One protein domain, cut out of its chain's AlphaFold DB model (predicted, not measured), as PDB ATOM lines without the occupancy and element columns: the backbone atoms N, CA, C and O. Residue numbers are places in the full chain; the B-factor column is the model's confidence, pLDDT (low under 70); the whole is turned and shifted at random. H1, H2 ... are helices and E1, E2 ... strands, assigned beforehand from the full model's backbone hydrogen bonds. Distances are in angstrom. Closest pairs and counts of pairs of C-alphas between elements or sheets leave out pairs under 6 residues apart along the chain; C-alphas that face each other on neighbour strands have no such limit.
ATOM      1  N   LEU A   3    -103.441-194.166-115.455       48.34
ATOM      2  CA  LEU A   3    -104.563-194.292-116.401       48.34
ATOM      3  C   LEU A   3    -105.898-193.742-115.857       48.34
ATOM      4  O   LEU A   3    -106.677-193.153-116.608       48.34
ATOM      5  N   ALA A   4    -106.144-193.868-114.549       46.84
ATOM      6  CA  ALA A   4    -107.415-193.483-113.932       46.84
ATOM      7  C   ALA A   4    -107.682-191.964-113.960       46.84
ATOM      8  O   ALA A   4    -108.823-191.553-114.157       46.84
ATOM      9  N   HIS A   5    -106.653-191.118-113.814       46.25
ATOM     10  CA  HIS A   5    -106.823-189.658-113.884       46.25
ATOM     11  C   HIS A   5    -107.137-189.161-115.301       46.25
ATOM     12  O   HIS A   5    -107.901-188.209-115.461       46.25
ATOM     13  N   SER A   6    -106.599-189.829-116.326       52.38
ATOM     14  CA  SER A   6    -106.876-189.497-117.728       52.38
ATOM     15  C   SER A   6    -108.348-189.744-118.083       52.38
ATOM     16  O   SER A   6    -109.019-188.855-118.605       52.38
ATOM     17  N   SER A   7    -108.883-190.912-117.700       59.78
ATOM     18  CA  SER A   7    -110.279-191.295-117.972       59.78
ATOM     19  C   SER A   7    -111.293-190.313-117.366       59.78
ATOM     20  O   SER A   7    -112.212-189.858-118.046       59.78
ATOM     21  N   LYS A   8    -111.076-189.884-116.115       52.91
ATOM     22  CA  LYS A   8    -111.921-188.882-115.440       52.91
ATOM     23  C   LYS A   8    -111.903-187.539-116.162       52.91
ATOM     24  O   LYS A   8    -112.956-186.971-116.421       52.91
ATOM     25  N   ARG A   9    -110.719-187.048-116.550       56.25
ATOM     26  CA  ARG A   9    -110.582-185.790-117.303       56.25
ATOM     27  C   ARG A   9    -111.259-185.862-118.674       56.25
ATOM     28  O   ARG A   9    -111.820-184.863-119.111       56.25
ATOM     29  N   ALA A  10    -111.264-187.030-119.317       62.81
ATOM     30  CA  ALA A  10    -112.045-187.260-120.530       62.81
ATOM     31  C   ALA A  10    -113.564-187.252-120.260       62.81
ATOM     32  O   ALA A  10    -114.304-186.653-121.034       62.81
ATOM     33  N   HIS A  11    -114.032-187.829-119.147       65.12
ATOM     34  CA  HIS A  11    -115.444-187.770-118.742       65.12
ATOM     35  C   HIS A  11    -115.907-186.333-118.433       65.12
ATOM     36  O   HIS A  11    -116.943-185.903-118.934       65.12
ATOM     37  N   ILE A  12    -115.097-185.567-117.689       60.03
ATOM     38  CA  ILE A  12    -115.292-184.128-117.428       60.03
ATOM     39  C   ILE A  12    -115.459-183.364-118.746       60.03
ATOM     40  O   ILE A  12    -116.437-182.647-118.937       60.03
ATOM     41  N   MET A  13    -114.514-183.548-119.675       64.81
ATOM     42  CA  MET A  13    -114.546-182.901-120.989       64.81
ATOM     43  C   MET A  13    -115.781-183.300-121.805       64.81
ATOM     44  O   MET A  13    -116.316-182.453-122.508       64.81
ATOM     45  N   LYS A  14    -116.245-184.551-121.698       71.62
ATOM     46  CA  LYS A  14    -117.403-185.078-122.435       71.62
ATOM     47  C   LYS A  14    -118.738-184.513-121.936       71.62
ATOM     48  O   LYS A  14    -119.561-184.116-122.756       71.62
ATOM     49  N   GLU A  15    -118.949-184.429-120.622       67.44
ATOM     50  CA  GLU A  15    -120.150-183.769-120.082       67.44
ATOM     51  C   GLU A  15    -120.108-182.260-120.347       67.44
ATOM     52  O   GLU A  15    -121.087-181.684-120.816       67.44
ATOM     53  N   LEU A  16    -118.952-181.611-120.185       67.25
ATOM     54  CA  LEU A  16    -118.807-180.200-120.545       67.25
ATOM     55  C   LEU A  16    -119.004-179.958-122.056       67.25
ATOM     56  O   LEU A  16    -119.515-178.914-122.454       67.25
ATOM     57  N   GLU A  17    -118.639-180.911-122.918       73.38
ATOM     58  CA  GLU A  17    -118.932-180.877-124.355       73.38
ATOM     59  C   GLU A  17    -120.436-180.965-124.642       73.38
ATOM     60  O   GLU A  17    -120.916-180.248-125.518       73.38
ATOM     61  N   ARG A  18    -121.188-181.761-123.871       76.56
ATOM     62  CA  ARG A  18    -122.656-181.808-123.930       76.56
ATOM     63  C   ARG A  18    -123.275-180.457-123.561       76.56
ATOM     64  O   ARG A  18    -124.054-179.925-124.342       76.56
ATOM     65  N   PHE A  19    -122.870-179.863-122.438       81.31
ATOM     66  CA  PHE A  19    -123.406-178.581-121.949       81.31
ATOM     67  C   PHE A  19    -122.810-177.327-122.620       81.31
ATOM     68  O   PHE A  19    -123.078-176.212-122.180       81.31
ATOM     69  N   SER A  20    -122.004-177.474-123.676       84.19
ATOM     70  CA  SER A  20    -121.487-176.347-124.479       84.19
ATOM     71  C   SER A  20    -121.941-176.369-125.937       84.19
ATOM     72  O   SER A  20    -121.557-175.488-126.705       84.19
ATOM     73  N   LYS A  21    -122.771-177.346-126.314       86.81
ATOM     74  CA  LYS A  21    -123.432-177.414-127.616       86.81
ATOM     75  C   LYS A  21    -124.851-176.838-127.510       86.81
ATOM     76  O   LYS A  21    -125.504-177.063-126.491       86.81
ATOM     77  N   PRO A  22    -125.344-176.106-128.526       85.50
ATOM     78  CA  PRO A  22    -126.763-175.765-128.634       85.50
ATOM     79  C   PRO A  22    -127.629-177.032-128.577       85.50
ATOM     80  O   PRO A  22    -127.227-178.078-129.090       85.50
ATOM     81  N   CYS A  23    -128.807-176.956-127.959       85.12
ATOM     82  CA  CYS A  23    -129.721-178.090-127.827       85.12
ATOM     83  C   CYS A  23    -130.572-178.335-129.086       85.12
ATOM     84  O   CYS A  23    -131.258-179.352-129.152       85.12
ATOM     85  N   GLY A  24    -130.505-177.452-130.090       86.81
ATOM     86  CA  GLY A  24    -131.213-177.600-131.367       86.81
ATOM     87  C   GLY A  24    -132.499-176.778-131.456       86.81
ATOM     88  O   GLY A  24    -133.346-177.060-132.300       86.81
ATOM     89  N   LEU A  25    -132.638-175.753-130.608       89.50
ATOM     90  CA  LEU A  25    -133.727-174.773-130.661       89.50
ATOM     91  C   LEU A  25    -133.673-173.939-131.953       89.50
ATOM     92  O   LEU A  25    -134.706-173.494-132.453       89.50
ATOM     93  N   TYR A  26    -132.469-173.751-132.508       91.38
ATOM     94  CA  TYR A  26    -132.241-173.102-133.799       91.38
ATOM     95  C   TYR A  26    -131.524-174.048-134.779       91.38
ATOM     96  O   TYR A  26    -130.647-174.809-134.367       91.38
ATOM     97  N   PRO A  27    -131.839-173.994-136.091       87.81
ATOM     98  CA  PRO A  27    -131.295-174.923-137.088       87.81
ATOM     99  C   PRO A  27    -129.804-174.709-137.393       87.81
ATOM    100  O   PRO A  27    -129.173-175.554-138.026       87.81
ATOM    101  N   SER A  28    -129.234-173.578-136.980       88.38
ATOM    102  CA  SER A  28    -127.804-173.295-137.063       88.38
ATOM    103  C   SER A  28    -127.394-172.308-135.971       88.38
ATOM    104  O   SER A  28    -128.112-171.356-135.679       88.38
ATOM    105  N   CYS A  29    -126.215-172.527-135.388       88.06
ATOM    106  CA  CYS A  29    -125.554-171.573-134.503       88.06
ATOM    107  C   CYS A  29    -124.317-171.016-135.215       88.06
ATOM    108  O   CYS A  29    -123.618-171.747-135.917       88.06
ATOM    109  N   THR A  30    -124.042-169.721-135.053       90.56
ATOM    110  CA  THR A  30    -122.872-169.070-135.674       90.56
ATOM    111  C   THR A  30    -121.607-169.138-134.811       90.56
ATOM    112  O   THR A  30    -120.523-168.803-135.289       90.56
ATOM    113  N   TRP A  31    -121.726-169.577-133.554       91.62
ATOM    114  CA  TRP A  31    -120.618-169.710-132.609       91.62
ATOM    115  C   TRP A  31    -119.918-171.069-132.730       91.62
ATOM    116  O   TRP A  31    -120.561-172.100-132.901       91.62
ATOM    117  N   GLU A  32    -118.594-171.083-132.561       90.88
ATOM    118  CA  GLU A  32    -117.824-172.322-132.392       90.88
ATOM    119  C   GLU A  32    -118.014-172.870-130.966       90.88
ATOM    120  O   GLU A  32    -117.747-172.149-129.999       90.88
ATOM    121  N   ASP A  33    -118.363-174.155-130.823       88.81
ATOM    122  CA  ASP A  33    -118.474-174.885-129.543       88.81
ATOM    123  C   ASP A  33    -117.329-174.586-128.566       88.81
ATOM    124  O   ASP A  33    -117.526-174.482-127.357       88.81
ATOM    125  N   ARG A  34    -116.102-174.459-129.081       88.50
ATOM    126  CA  ARG A  34    -114.895-174.177-128.296       88.50
ATOM    127  C   ARG A  34    -114.944-172.805-127.625       88.50
ATOM    128  O   ARG A  34    -114.472-172.663-126.497       88.50
ATOM    129  N   THR A  35    -115.515-171.815-128.305       90.75
ATOM    130  CA  THR A  35    -115.709-170.458-127.785       90.75
ATOM    131  C   THR A  35    -116.861-170.436-126.783       90.75
ATOM    132  O   THR A  35    -116.691-169.890-125.697       90.75
ATOM    133  N   VAL A  36    -117.975-171.119-127.071       90.56
ATOM    134  CA  VAL A  36    -119.098-171.283-126.124       90.56
ATOM    135  C   VAL A  36    -118.622-171.960-124.831       90.56
ATOM    136  O   VAL A  36    -118.800-171.424-123.740       90.56
ATOM    137  N   ARG A  37    -117.901-173.082-124.945       85.81
ATOM    138  CA  ARG A  37    -117.283-173.811-123.822       85.81
ATOM    139  C   ARG A  37    -116.317-172.951-123.017       85.81
ATOM    140  O   ARG A  37    -116.293-173.055-121.795       85.81
ATOM    141  N   LYS A  38    -115.530-172.104-123.687       85.31
ATOM    142  CA  LYS A  38    -114.645-171.148-123.018       85.31
ATOM    143  C   LYS A  38    -115.452-170.124-122.212       85.31
ATOM    144  O   LYS A  38    -115.127-169.915-121.054       85.31
ATOM    145  N   LEU A  39    -116.505-169.537-122.782       88.62
ATOM    146  CA  LEU A  39    -117.354-168.566-122.078       88.62
ATOM    147  C   LEU A  39    -118.068-169.174-120.859       88.62
ATOM    148  O   LEU A  39    -118.177-168.501-119.837       88.62
ATOM    149  N   ILE A  40    -118.497-170.439-120.942       87.62
ATOM    150  CA  ILE A  40    -119.083-171.177-119.811       87.62
ATOM    151  C   ILE A  40    -118.033-171.413-118.712       87.62
ATOM    152  O   ILE A  40    -118.292-171.136-117.545       87.62
ATOM    153  N   LEU A  41    -116.824-171.862-119.076       80.00
ATOM    154  CA  LEU A  41    -115.710-172.052-118.132       80.00
ATOM    155  C   LEU A  41    -115.198-170.742-117.508       80.00
ATOM    156  O   LEU A  41    -114.706-170.758-116.386       80.00
ATOM    157  N   GLU A  42    -115.304-169.619-118.222       81.56
ATOM    158  CA  GLU A  42    -115.013-168.274-117.706       81.56
ATOM    159  C   GLU A  42    -116.161-167.705-116.842       81.56
ATOM    160  O   GLU A  42    -116.065-166.566-116.395       81.56
ATOM    161  N   GLY A  43    -117.259-168.447-116.635       81.44
ATOM    162  CA  GLY A  43    -118.431-167.977-115.885       81.44
ATOM    163  C   GLY A  43    -119.184-166.823-116.560       81.44
ATOM    164  O   GLY A  43    -119.973-166.143-115.918       81.44
ATOM    165  N   ARG A  44    -118.949-166.575-117.855       88.94
ATOM    166  CA  ARG A  44    -119.496-165.415-118.582       88.94
ATOM    167  C   ARG A  44    -120.894-165.649-119.146       88.94
ATOM    168  O   ARG A  44    -121.604-164.674-119.382       88.94
ATOM    169  N   ILE A  45    -121.254-166.909-119.397       92.25
ATOM    170  CA  ILE A  45    -122.575-167.350-119.871       92.25
ATOM    171  C   ILE A  45    -122.948-168.664-119.173       92.25
ATOM    172  O   ILE A  45    -122.066-169.472-118.875       92.25
ATOM    173  N   ALA A  46    -124.239-168.897-118.946       91.81
ATOM    174  CA  ALA A  46    -124.745-170.132-118.360       91.81
ATOM    175  C   ALA A  46    -124.490-171.339-119.286       91.81
ATOM    176  O   ALA A  46    -124.467-171.171-120.511       91.81
ATOM    177  N   PRO A  47    -124.349-172.565-118.751       90.25
ATOM    178  CA  PRO A  47    -124.286-173.772-119.572       90.25
ATOM    179  C   PRO A  47    -125.517-173.932-120.478       90.25
ATOM    180  O   PRO A  47    -126.624-173.510-120.136       90.25
ATOM    181  N   CYS A  48    -125.341-174.581-121.629       91.19
ATOM    182  CA  CYS A  48    -126.433-174.941-122.532       91.19
ATOM    183  C   CYS A  48    -127.216-176.135-121.960       91.19
ATOM    184  O   CYS A  48    -127.008-177.285-122.352       91.19
ATOM    185  N   PHE A  49    -128.089-175.867-120.991       87.69
ATOM    186  CA  PHE A  49    -129.074-176.835-120.514       87.69
ATOM    187  C   PHE A  49    -130.223-176.986-121.525       87.69
ATOM    188  O   PHE A  49    -130.623-175.987-122.128       87.69
ATOM    189  N   PRO A  50    -130.796-178.193-121.690       89.06
ATOM    190  CA  PRO A  50    -132.035-178.362-122.441       89.06
ATOM    191  C   PRO A  50    -133.190-177.656-121.719       89.06
ATOM    192  O   PRO A  50    -133.267-177.678-120.488       89.06
ATOM    193  N   GLY A  51    -134.082-177.035-122.489       89.75
ATOM    194  CA  GLY A  51    -135.307-176.437-121.960       89.75
ATOM    195  C   GLY A  51    -136.399-177.483-121.724       89.75
ATOM    196  O   GLY A  51    -136.420-178.521-122.383       89.75
ATOM    197  N   MET A  52    -137.308-177.194-120.795       89.06
ATOM    198  CA  MET A  52    -138.444-178.047-120.426       89.06
ATOM    199  C   MET A  52    -139.766-177.292-120.619       89.06
ATOM    200  O   MET A  52    -139.836-176.091-120.360       89.06
ATOM    201  N   GLU A  53    -140.821-177.981-121.055       87.94
ATOM    202  CA  GLU A  53    -142.159-177.382-121.230       87.94
ATOM    203  C   GLU A  53    -142.971-177.358-119.920       87.94
ATOM    204  O   GLU A  53    -143.835-176.496-119.734       87.94
ATOM    205  N   ASP A  54    -142.659-178.258-118.983       84.38
ATOM    206  CA  ASP A  54    -143.364-178.443-117.711       84.38
ATOM    207  C   ASP A  54    -143.084-177.347-116.671       84.38
ATOM    208  O   ASP A  54    -142.051-176.666-116.680       84.38
ATOM    209  N   LYS A  55    -144.018-177.163-115.730       74.69
ATOM    210  CA  LYS A  55    -143.887-176.217-114.608       74.69
ATOM    211  C   LYS A  55    -143.207-176.874-113.404       74.69
ATOM    212  O   LYS A  55    -143.844-177.149-112.395       74.69
ATOM    213  N   GLY A  56    -141.903-177.122-113.524       70.56
ATOM    214  CA  GLY A  56    -141.076-177.598-112.414       70.56
ATOM    215  C   GLY A  56    -140.789-176.501-111.380       70.56
ATOM    216  O   GLY A  56    -140.479-175.363-111.745       70.56
ATOM    217  N   CYS A  57    -140.847-176.846-110.092       63.94
ATOM    218  CA  CYS A  57    -140.417-175.959-109.008       63.94
ATOM    219  C   CYS A  57    -138.938-175.557-109.187       63.94
ATOM    220  O   CYS A  57    -138.112-176.383-109.573       63.94
ATOM    221  N   GLY A  58    -138.608-174.288-108.925       69.94
ATOM    222  CA  GLY A  58    -137.241-173.773-109.069       69.94
ATOM    223  C   GLY A  58    -136.748-173.636-110.517       69.94
ATOM    224  O   GLY A  58    -135.543-173.685-110.745       69.94
ATOM    225  N   THR A  59    -137.650-173.478-111.496       81.31
ATOM    226  CA  THR A  59    -137.282-173.193-112.895       81.31
ATOM    227  C   THR A  59    -137.845-171.853-113.368       81.31
ATOM    228  O   THR A  59    -138.998-171.520-113.092       81.31
ATOM    229  N   GLU A  60    -137.033-171.086-114.096       89.81
ATOM    230  CA  GLU A  60    -137.436-169.821-114.719       89.81
ATOM    231  C   GLU A  60    -137.715-170.012-116.216       89.81
ATOM    232  O   GLU A  60    -137.140-170.885-116.867       89.81
ATOM    233  N   GLU A  61    -138.595-169.182-116.776       94.62
ATOM    234  CA  GLU A  61    -139.016-169.244-118.178       94.62
ATOM    235  C   GLU A  61    -138.252-168.229-119.038       94.62
ATOM    236  O   GLU A  61    -138.165-167.049-118.699       94.62
ATOM    237  N   CYS A  62    -137.712-168.671-120.176       95.94
ATOM    238  CA  CYS A  62    -137.056-167.780-121.131       95.94
ATOM    239  C   CYS A  62    -138.112-167.124-122.049       95.94
ATOM    240  O   CYS A  62    -138.666-167.813-122.909       95.94
ATOM    241  N   PRO A  63    -138.355-165.801-121.981       96.25
ATOM    242  CA  PRO A  63    -139.446-165.119-122.693       96.25
ATOM    243  C   PRO A  63    -139.247-164.990-124.219       96.25
ATOM    244  O   PRO A  63    -139.972-164.246-124.873       96.25
ATOM    245  N   ILE A  64    -138.246-165.670-124.791       96.56
ATOM    246  CA  ILE A  64    -137.993-165.741-126.242       96.56
ATOM    247  C   ILE A  64    -138.374-167.112-126.818       96.56
ATOM    248  O   ILE A  64    -138.793-167.187-127.971       96.56
ATOM    249  N   CYS A  65    -138.243-168.189-126.036       96.38
ATOM    250  CA  CYS A  65    -138.571-169.552-126.465       96.38
ATOM    251  C   CYS A  65    -139.665-170.231-125.630       96.38
ATOM    252  O   CYS A  65    -140.097-171.318-125.996       96.38
ATOM    253  N   PHE A  66    -140.106-169.610-124.530       95.81
ATOM    254  CA  PHE A  66    -141.154-170.079-123.610       95.81
ATOM    255  C   PHE A  66    -140.864-171.420-122.906       95.81
ATOM    256  O   PHE A  66    -141.701-171.937-122.168       95.81
ATOM    257  N   LEU A  67    -139.650-171.952-123.071       94.62
ATOM    258  CA  LEU A  67    -139.135-173.096-122.322       94.62
ATOM    259  C   LEU A  67    -138.587-172.656-120.961       94.62
ATOM    260  O   LEU A  67    -138.066-171.543-120.810       94.62
ATOM    261  N   ARG A  68    -138.656-173.562-119.982       90.69
ATOM    262  CA  ARG A  68    -138.113-173.374-118.632       90.69
ATOM    263  C   ARG A  68    -136.765-174.040-118.453       90.69
ATOM    264  O   ARG A  68    -136.486-175.086-119.033       90.69
ATOM    265  N   TYR A  69    -135.939-173.415-117.627       88.88
ATOM    266  CA  TYR A  69    -134.565-173.815-117.359       88.88
ATOM    267  C   TYR A  69    -134.277-173.656-115.862       88.88
ATOM    268  O   TYR A  69    -134.818-172.771-115.202       88.88
ATOM    269  N   VAL A  70    -133.397-174.504-115.326       85.75
ATOM    270  CA  VAL A  70    -132.938-174.423-113.922       85.75
ATOM    271  C   VAL A  70    -132.016-173.212-113.706       85.75
ATOM    272  O   VAL A  70    -131.913-172.689-112.604       85.75
ATOM    273  N   ILE A  71    -131.321-172.777-114.761       86.69
ATOM    274  CA  ILE A  71    -130.331-171.697-114.735       86.69
ATOM    275  C   ILE A  71    -130.487-170.869-116.016       86.69
ATOM    276  O   ILE A  71    -130.497-171.426-117.116       86.69
ATOM    277  N   LEU A  72    -130.574-169.544-115.875       92.00
ATOM    278  CA  LEU A  72    -130.672-168.578-116.971       92.00
ATOM    279  C   LEU A  72    -129.615-167.473-116.844       92.00
ATOM    280  O   LEU A  72    -129.029-167.254-115.784       92.00
ATOM    281  N   ASN A  73    -129.370-166.771-117.950       94.94
ATOM    282  CA  ASN A  73    -128.603-165.529-117.962       94.94
ATOM    283  C   ASN A  73    -129.566-164.354-117.735       94.94
ATOM    284  O   ASN A  73    -130.682-164.387-118.242       94.94
ATOM    285  N   CYS A  74    -129.129-163.281-117.081       95.06
ATOM    286  CA  CYS A  74    -129.901-162.037-116.957       95.06
ATOM    287  C   CYS A  74    -129.311-160.937-117.848       95.06
ATOM    288  O   CYS A  74    -128.094-160.832-117.976       95.06
ATOM    289  N   THR A  75    -130.120-160.062-118.444       95.31
ATOM    290  CA  THR A  75    -129.593-158.913-119.207       95.31
ATOM    291  C   THR A  75    -129.088-157.792-118.286       95.31
ATOM    292  O   THR A  75    -129.837-157.262-117.473       95.31
ATOM    293  N   ARG A  76    -127.838-157.333-118.462       93.69
ATOM    294  CA  ARG A  76    -127.197-156.262-117.651       93.69
ATOM    295  C   ARG A  76    -127.952-154.919-117.639       93.69
ATOM    296  O   ARG A  76    -127.661-154.074-116.803       93.69
ATOM    297  N   CYS A  77    -128.857-154.690-118.593       95.38
ATOM    298  CA  CYS A  77    -129.541-153.411-118.812       95.38
ATOM    299  C   CYS A  77    -131.006-153.369-118.339       95.38
ATOM    300  O   CYS A  77    -131.568-152.280-118.249       95.38
ATOM    301  N   CYS A  78    -131.640-154.517-118.076       95.19
ATOM    302  CA  CYS A  78    -133.033-154.584-117.607       95.19
ATOM    303  C   CYS A  78    -133.371-155.854-116.802       95.19
ATOM    304  O   CYS A  78    -134.548-156.118-116.560       95.19
ATOM    305  N   ASN A  79    -132.365-156.637-116.401       94.62
ATOM    306  CA  ASN A  79    -132.461-157.849-115.581       94.62
ATOM    307  C   ASN A  79    -133.527-158.857-116.052       94.62
ATOM    308  O   ASN A  79    -134.162-159.518-115.237       94.62
ATOM    309  N   HIS A  80    -133.729-158.976-117.367       95.50
ATOM    310  CA  HIS A  80    -134.638-159.969-117.941       95.50
ATOM    311  C   HIS A  80    -133.915-161.311-118.145       95.50
ATOM    312  O   HIS A  80    -132.767-161.295-118.607       95.50
ATOM    313  N   PRO A  81    -134.567-162.448-117.839       95.69
ATOM    314  CA  PRO A  81    -133.991-163.776-118.015       95.69
ATOM    315  C   PRO A  81    -133.889-164.167-119.499       95.69
ATOM    316  O   PRO A  81    -134.719-163.779-120.320       95.69
ATOM    317  N   LEU A  82    -132.858-164.940-119.848       96.06
ATOM    318  CA  LEU A  82    -132.501-165.320-121.215       96.06
ATOM    319  C   LEU A  82    -131.676-166.621-121.216       96.06
ATOM    320  O   LEU A  82    -130.606-166.690-120.606       96.06
ATOM    321  N   CYS A  83    -132.130-167.664-121.916       95.69
ATOM    322  CA  CYS A  83    -131.364-168.914-122.010       95.69
ATOM    323  C   CYS A  83    -130.163-168.763-122.958       95.69
ATOM    324  O   CYS A  83    -130.160-167.918-123.858       95.69
ATOM    325  N   THR A  84    -129.124-169.575-122.755       95.44
ATOM    326  CA  THR A  84    -127.853-169.413-123.478       95.44
ATOM    327  C   THR A  84    -128.004-169.594-124.986       95.44
ATOM    328  O   THR A  84    -127.388-168.854-125.744       95.44
ATOM    329  N   GLU A  85    -128.869-170.497-125.452       95.50
ATOM    330  CA  GLU A  85    -129.100-170.692-126.888       95.50
ATOM    331  C   GLU A  85    -129.791-169.476-127.535       95.50
ATOM    332  O   GLU A  85    -129.357-169.020-128.592       95.50
ATOM    333  N   CYS A  86    -130.771-168.854-126.863       96.38
ATOM    334  CA  CYS A  86    -131.346-167.576-127.302       96.38
ATOM    335  C   CYS A  86    -130.320-166.427-127.263       96.38
ATOM    336  O   CYS A  86    -130.298-165.603-128.175       96.38
ATOM    337  N   TYR A  87    -129.440-166.373-126.257       95.56
ATOM    338  CA  TYR A  87    -128.361-165.379-126.213       95.56
ATOM    339  C   TYR A  87    -127.375-165.533-127.383       95.56
ATOM    340  O   TYR A  87    -127.074-164.548-128.057       95.56
ATOM    341  N   LEU A  88    -126.909-166.756-127.662       93.81
ATOM    342  CA  LEU A  88    -125.981-167.045-128.763       93.81
ATOM    343  C   LEU A  88    -126.600-166.759-130.143       93.81
ATOM    344  O   LEU A  88    -125.871-166.429-131.077       93.81
ATOM    345  N   GLN A  89    -127.928-166.845-130.267       93.62
ATOM    346  CA  GLN A  89    -128.652-166.494-131.489       93.62
ATOM    347  C   GLN A  89    -128.822-164.975-131.681       93.62
ATOM    348  O   GLN A  89    -128.846-164.501-132.816       93.62
ATOM    349  N   LEU A  90    -128.928-164.204-130.592       93.19
ATOM    350  CA  LEU A  90    -129.027-162.738-130.632       93.19
ATOM    351  C   LEU A  90    -127.663-162.058-130.801       93.19
ATOM    352  O   LEU A  90    -127.537-161.092-131.556       93.19
ATOM    353  N   GLN A  91    -126.645-162.536-130.082       90.44
ATOM    354  CA  GLN A  91    -125.329-161.916-130.045       90.44
ATOM    355  C   GLN A  91    -124.391-162.553-131.073       90.44
ATOM    356  O   GLN A  91    -124.098-163.746-131.021       90.44
ATOM    357  N   ALA A  92    -123.868-161.745-131.996       84.12
ATOM    358  CA  ALA A  92    -122.955-162.222-133.028       84.12
ATOM    359  C   ALA A  92    -121.569-162.607-132.446       84.12
ATOM    360  O   ALA A  92    -121.026-161.833-131.649       84.12
ATOM    361  N   PRO A  93    -120.917-163.694-132.922       79.19
ATOM    362  CA  PRO A  93    -119.615-164.176-132.422       79.19
ATOM    363  C   PRO A  93    -118.422-163.221-132.579       79.19
ATOM    364  O   PRO A  93    -117.328-163.512-132.107       79.19
ATOM    365  N   LYS A  94    -118.597-162.116-133.312       77.50
ATOM    366  CA  LYS A  94    -117.562-161.108-133.601       77.50
ATOM    367  C   LYS A  94    -117.737-159.829-132.767       77.50
ATOM    368  O   LYS A  94    -117.279-158.772-133.188       77.50
ATOM    369  N   ASP A  95    -118.467-159.914-131.654       67.38
ATOM    370  CA  ASP A  95    -118.806-158.794-130.763       67.38
ATOM    371  C   ASP A  95    -119.424-157.570-131.481       67.38
ATOM    372  O   ASP A  95    -119.312-156.432-131.019       67.38
ATOM    373  N   LEU A  96    -120.132-157.789-132.602       73.62
ATOM    374  CA  LEU A  96    -120.984-156.742-133.177       73.62
ATOM    375  C   LEU A  96    -122.081-156.399-132.155       73.62
ATOM    376  O   LEU A  96    -122.660-157.320-131.573       73.62
ATOM    377  N   PRO A  97    -122.400-155.111-131.941       75.94
ATOM    378  CA  PRO A  97    -123.423-154.717-130.984       75.94
ATOM    379  C   PRO A  97    -124.808-155.152-131.476       75.94
ATOM    380  O   PRO A  97    -125.371-154.542-132.384       75.94
ATOM    381  N   SER A  98    -125.363-156.199-130.866       90.25
ATOM    382  CA  SER A  98    -126.806-156.444-130.910       90.25
ATOM    383  C   SER A  98    -127.501-155.544-129.880       90.25
ATOM    384  O   SER A  98    -126.921-155.217-128.841       90.25
ATOM    385  N   SER A  99    -128.733-155.116-130.158       94.75
ATOM    386  CA  SER A  99    -129.553-154.393-129.178       94.75
ATOM    387  C   SER A  99    -130.319-155.374-128.291       94.75
ATOM    388  O   SER A  99    -130.749-156.431-128.747       94.75
ATOM    389  N   CYS A 100    -130.529-155.022-127.022       96.19
ATOM    390  CA  CYS A 100    -131.311-155.843-126.100       96.19
ATOM    391  C   CYS A 100    -132.777-155.959-126.576       96.19
ATOM    392  O   CYS A 100    -133.428-154.920-126.718       96.19
ATOM    393  N   PRO A 101    -133.338-157.171-126.762       96.25
ATOM    394  CA  PRO A 101    -134.683-157.344-127.324       96.25
ATOM    395  C   PRO A 101    -135.803-156.812-126.416       96.25
ATOM    396  O   PRO A 101    -136.888-156.517-126.902       96.25
ATOM    397  N   TYR A 102    -135.547-156.664-125.112       96.44
ATOM    398  CA  TYR A 102    -136.557-156.271-124.123       96.44
ATOM    399  C   TYR A 102    -136.679-154.752-123.931       96.44
ATOM    400  O   TYR A 102    -137.764-154.245-123.669       96.44
ATOM    401  N   CYS A 103    -135.567-154.015-124.033       96.75
ATOM    402  CA  CYS A 103    -135.509-152.574-123.734       96.75
ATOM    403  C   CYS A 103    -134.800-151.731-124.809       96.75
ATOM    404  O   CYS A 103    -134.593-150.535-124.613       96.75
ATOM    405  N   ASN A 104    -134.394-152.346-125.925       96.00
ATOM    406  CA  ASN A 104    -133.646-151.730-127.027       96.00
ATOM    407  C   ASN A 104    -132.338-151.015-126.612       96.00
ATOM    408  O   ASN A 104    -131.858-150.117-127.304       96.00
ATOM    409  N   HIS A 105    -131.730-151.406-125.485       95.88
ATOM    410  CA  HIS A 105    -130.412-150.901-125.092       95.88
ATOM    411  C   HIS A 105    -129.362-151.307-126.148       95.88
ATOM    412  O   HIS A 105    -129.295-152.492-126.478       95.88
ATOM    413  N   PRO A 106    -128.514-150.390-126.661       93.44
ATOM    414  CA  PRO A 106    -127.728-150.584-127.895       93.44
ATOM    415  C   PRO A 106    -126.545-151.567-127.789       93.44
ATOM    416  O   PRO A 106    -125.727-151.654-128.704       93.44
ATOM    417  N   LYS A 107    -126.410-152.263-126.657       93.06
ATOM    418  CA  LYS A 107    -125.428-153.323-126.410       93.06
ATOM    419  C   LYS A 107    -126.066-154.394-125.532       93.06
ATOM    420  O   LYS A 107    -126.196-154.202-124.324       93.06
ATOM    421  N   LEU A 108    -126.457-155.522-126.114       94.56
ATOM    422  CA  LEU A 108    -126.832-156.702-125.348       94.56
ATOM    423  C   LEU A 108    -125.603-157.187-124.576       94.56
ATOM    424  O   LEU A 108    -124.600-157.611-125.144       94.56
ATOM    425  N   GLN A 109    -125.690-157.104-123.257       92.94
ATOM    426  CA  GLN A 109    -124.738-157.693-122.330       92.94
ATOM    427  C   GLN A 109    -125.529-158.518-121.328       92.94
ATOM    428  O   GLN A 109    -126.617-158.112-120.909       92.94
ATOM    429  N   ILE A 110    -124.976-159.663-120.944       93.94
ATOM    430  CA  ILE A 110    -125.597-160.570-119.986       93.94
ATOM    431  C   ILE A 110    -124.752-160.743-118.725       93.94
ATOM    432  O   ILE A 110    -123.599-160.316-118.637       93.94
ATOM    433  N   LEU A 111    -125.404-161.340-117.743       91.44
ATOM    434  CA  LEU A 111    -124.938-161.751-116.438       91.44
ATOM    435  C   LEU A 111    -125.226-163.242-116.301       91.44
ATOM    436  O   LEU A 111    -126.361-163.667-116.507       91.44
ATOM    437  N   TYR A 112    -124.219-164.005-115.905       85.69
ATOM    438  CA  TYR A 112    -124.360-165.362-115.400       85.69
ATOM    439  C   TYR A 112    -123.577-165.426-114.090       85.69
ATOM    440  O   TYR A 112    -122.447-164.948-114.048       85.69
ATOM    441  N   GLY A 113    -124.206-165.913-113.017       67.00
ATOM    442  CA  GLY A 113    -123.785-165.610-111.646       67.00
ATOM    443  C   GLY A 113    -123.895-164.109-111.369       67.00
ATOM    444  O   GLY A 113    -122.972-163.352-111.650       67.00
ATOM    445  N   THR A 114    -125.049-163.652-110.870       44.50
ATOM    446  CA  THR A 114    -125.167-162.258-110.403       44.50
ATOM    447  C   THR A 114    -124.462-162.077-109.071       44.50
ATOM    448  O   THR A 114    -124.377-163.017-108.288       44.50
ATOM    449  N   ASP A 115    -123.991-160.851-108.841       48.81
ATOM    450  CA  ASP A 115    -123.077-160.425-107.772       48.81
ATOM    451  C   ASP A 115    -123.637-160.590-106.323       48.81
ATOM    452  O   ASP A 115    -123.032-160.113-105.365       48.81
ATOM    453  N   ASP A 116    -124.787-161.256-106.153       54.50
ATOM    454  CA  ASP A 116    -125.423-161.583-104.872       54.50
ATOM    455  C   ASP A 116    -124.776-162.840-104.259       54.50
ATOM    456  O   ASP A 116    -124.784-163.898-104.894       54.50
ATOM    457  N   GLU A 117    -124.290-162.794-103.012       52.94
ATOM    458  CA  GLU A 117    -123.619-163.957-102.398       52.94
ATOM    459  C   GLU A 117    -124.512-165.204-102.299       52.94
ATOM    460  O   GLU A 117    -124.009-166.313-102.422       52.94
ATOM    461  N   GLU A 118    -125.834-165.062-102.174       53.41
ATOM    462  CA  GLU A 118    -126.772-166.197-102.198       53.41
ATOM    463  C   GLU A 118    -126.802-166.900-103.568       53.41
ATOM    464  O   GLU A 118    -126.871-168.126-103.646       53.41
ATOM    465  N   LYS A 119    -126.667-166.146-104.668       51.50
ATOM    466  CA  LYS A 119    -126.569-166.707-106.025       51.50
ATOM    467  C   LYS A 119    -125.159-167.168-106.348       51.50
ATOM    468  O   LYS A 119    -125.013-168.159-107.055       51.50
ATOM    469  N   MET A 120    -124.134-166.509-105.807       51.94
ATOM    470  CA  MET A 120    -122.769-167.022-105.846       51.94
ATOM    471  C   MET A 120    -122.686-168.359-105.104       51.94
ATOM    472  O   MET A 120    -122.094-169.280-105.641       51.94
ATOM    473  N   MET A 121    -123.362-168.511-103.962       51.69
ATOM    474  CA  MET A 121    -123.447-169.744-103.175       51.69
ATOM    475  C   MET A 121    -124.329-170.808-103.839       51.69
ATOM    476  O   MET A 121    -123.993-171.986-103.798       51.69
ATOM    477  N   ALA A 122    -125.419-170.433-104.517       52.72
ATOM    478  CA  ALA A 122    -126.208-171.362-105.330       52.72
ATOM    479  C   ALA A 122    -125.446-171.822-106.587       52.72
ATOM    480  O   ALA A 122    -125.526-172.990-106.968       52.72
ATOM    481  N   GLN A 123    -124.666-170.935-107.212       56.06
ATOM    482  CA  GLN A 123    -123.793-171.256-108.341       56.06
ATOM    483  C   GLN A 123    -122.535-172.004-107.894       56.06
ATOM    484  O   GLN A 123    -122.057-172.860-108.628       56.06
ATOM    485  N   GLU A 124    -122.027-171.755-106.691       54.97
ATOM    486  CA  GLU A 124    -120.981-172.542-106.044       54.97
ATOM    487  C   GLU A 124    -121.523-173.916-105.662       54.97
ATOM    488  O   GLU A 124    -120.871-174.894-105.973       54.97
TER     489      GLU A 124
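What this domain is: This is residues 3 to 124 of the 379 residues of the protein "Ring u-box domain-containing protein" of Nannochloropsis gaditana (UniProt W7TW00). With little regular structure, this is a body of loops round short H3 and E1, from which residues 3 to 12 of the long helix H1 stick out as an arm; H2 sits where H1 joins the body, and H4 ends the printed part away from the other helices. The 122 residues include H1, H2, E1, H3 and H4 in that order, mostly helix, with 43 residues in named elements. The whole is compact, radius of gyration of the C-alphas 15.1 A, spanning 53 by 34 by 29 A.

Where its parts are: Find C-alpha 3 at (-104.563, -194.292, -116.401); H1 runs from there to residue 18, 23.2 A. H2 is residues 33 to 41, 12.1 A, E1 73 to 75, H3 84 to 90, and H4 117 to 124, ending at (-120.981, -172.542, -106.044).

How they stand to each other: Look at Glu 17 and Arg 37, the closest C-alphas of H1 and H2, 7.3 A apart: the helices only just touch, with 3 pairs within 8 A, about perpendicular at 78 degrees. H3 and H4 are apart. E1 pairs with no named strand; its residues 73 to 74 pair antiparallel with 81 to 82. In H1, H2, H3 and H4 every O i to N i+4 pair is within hydrogen-bond range.

The domain as a whole: The printed part has no cut. Links H1 to H2, H2 to E1 and H3 to H4 are long. Look for pLDDT under 70 at residues 3 to 13, 15 to 16, 57 to 58, 95 and 113 to 124.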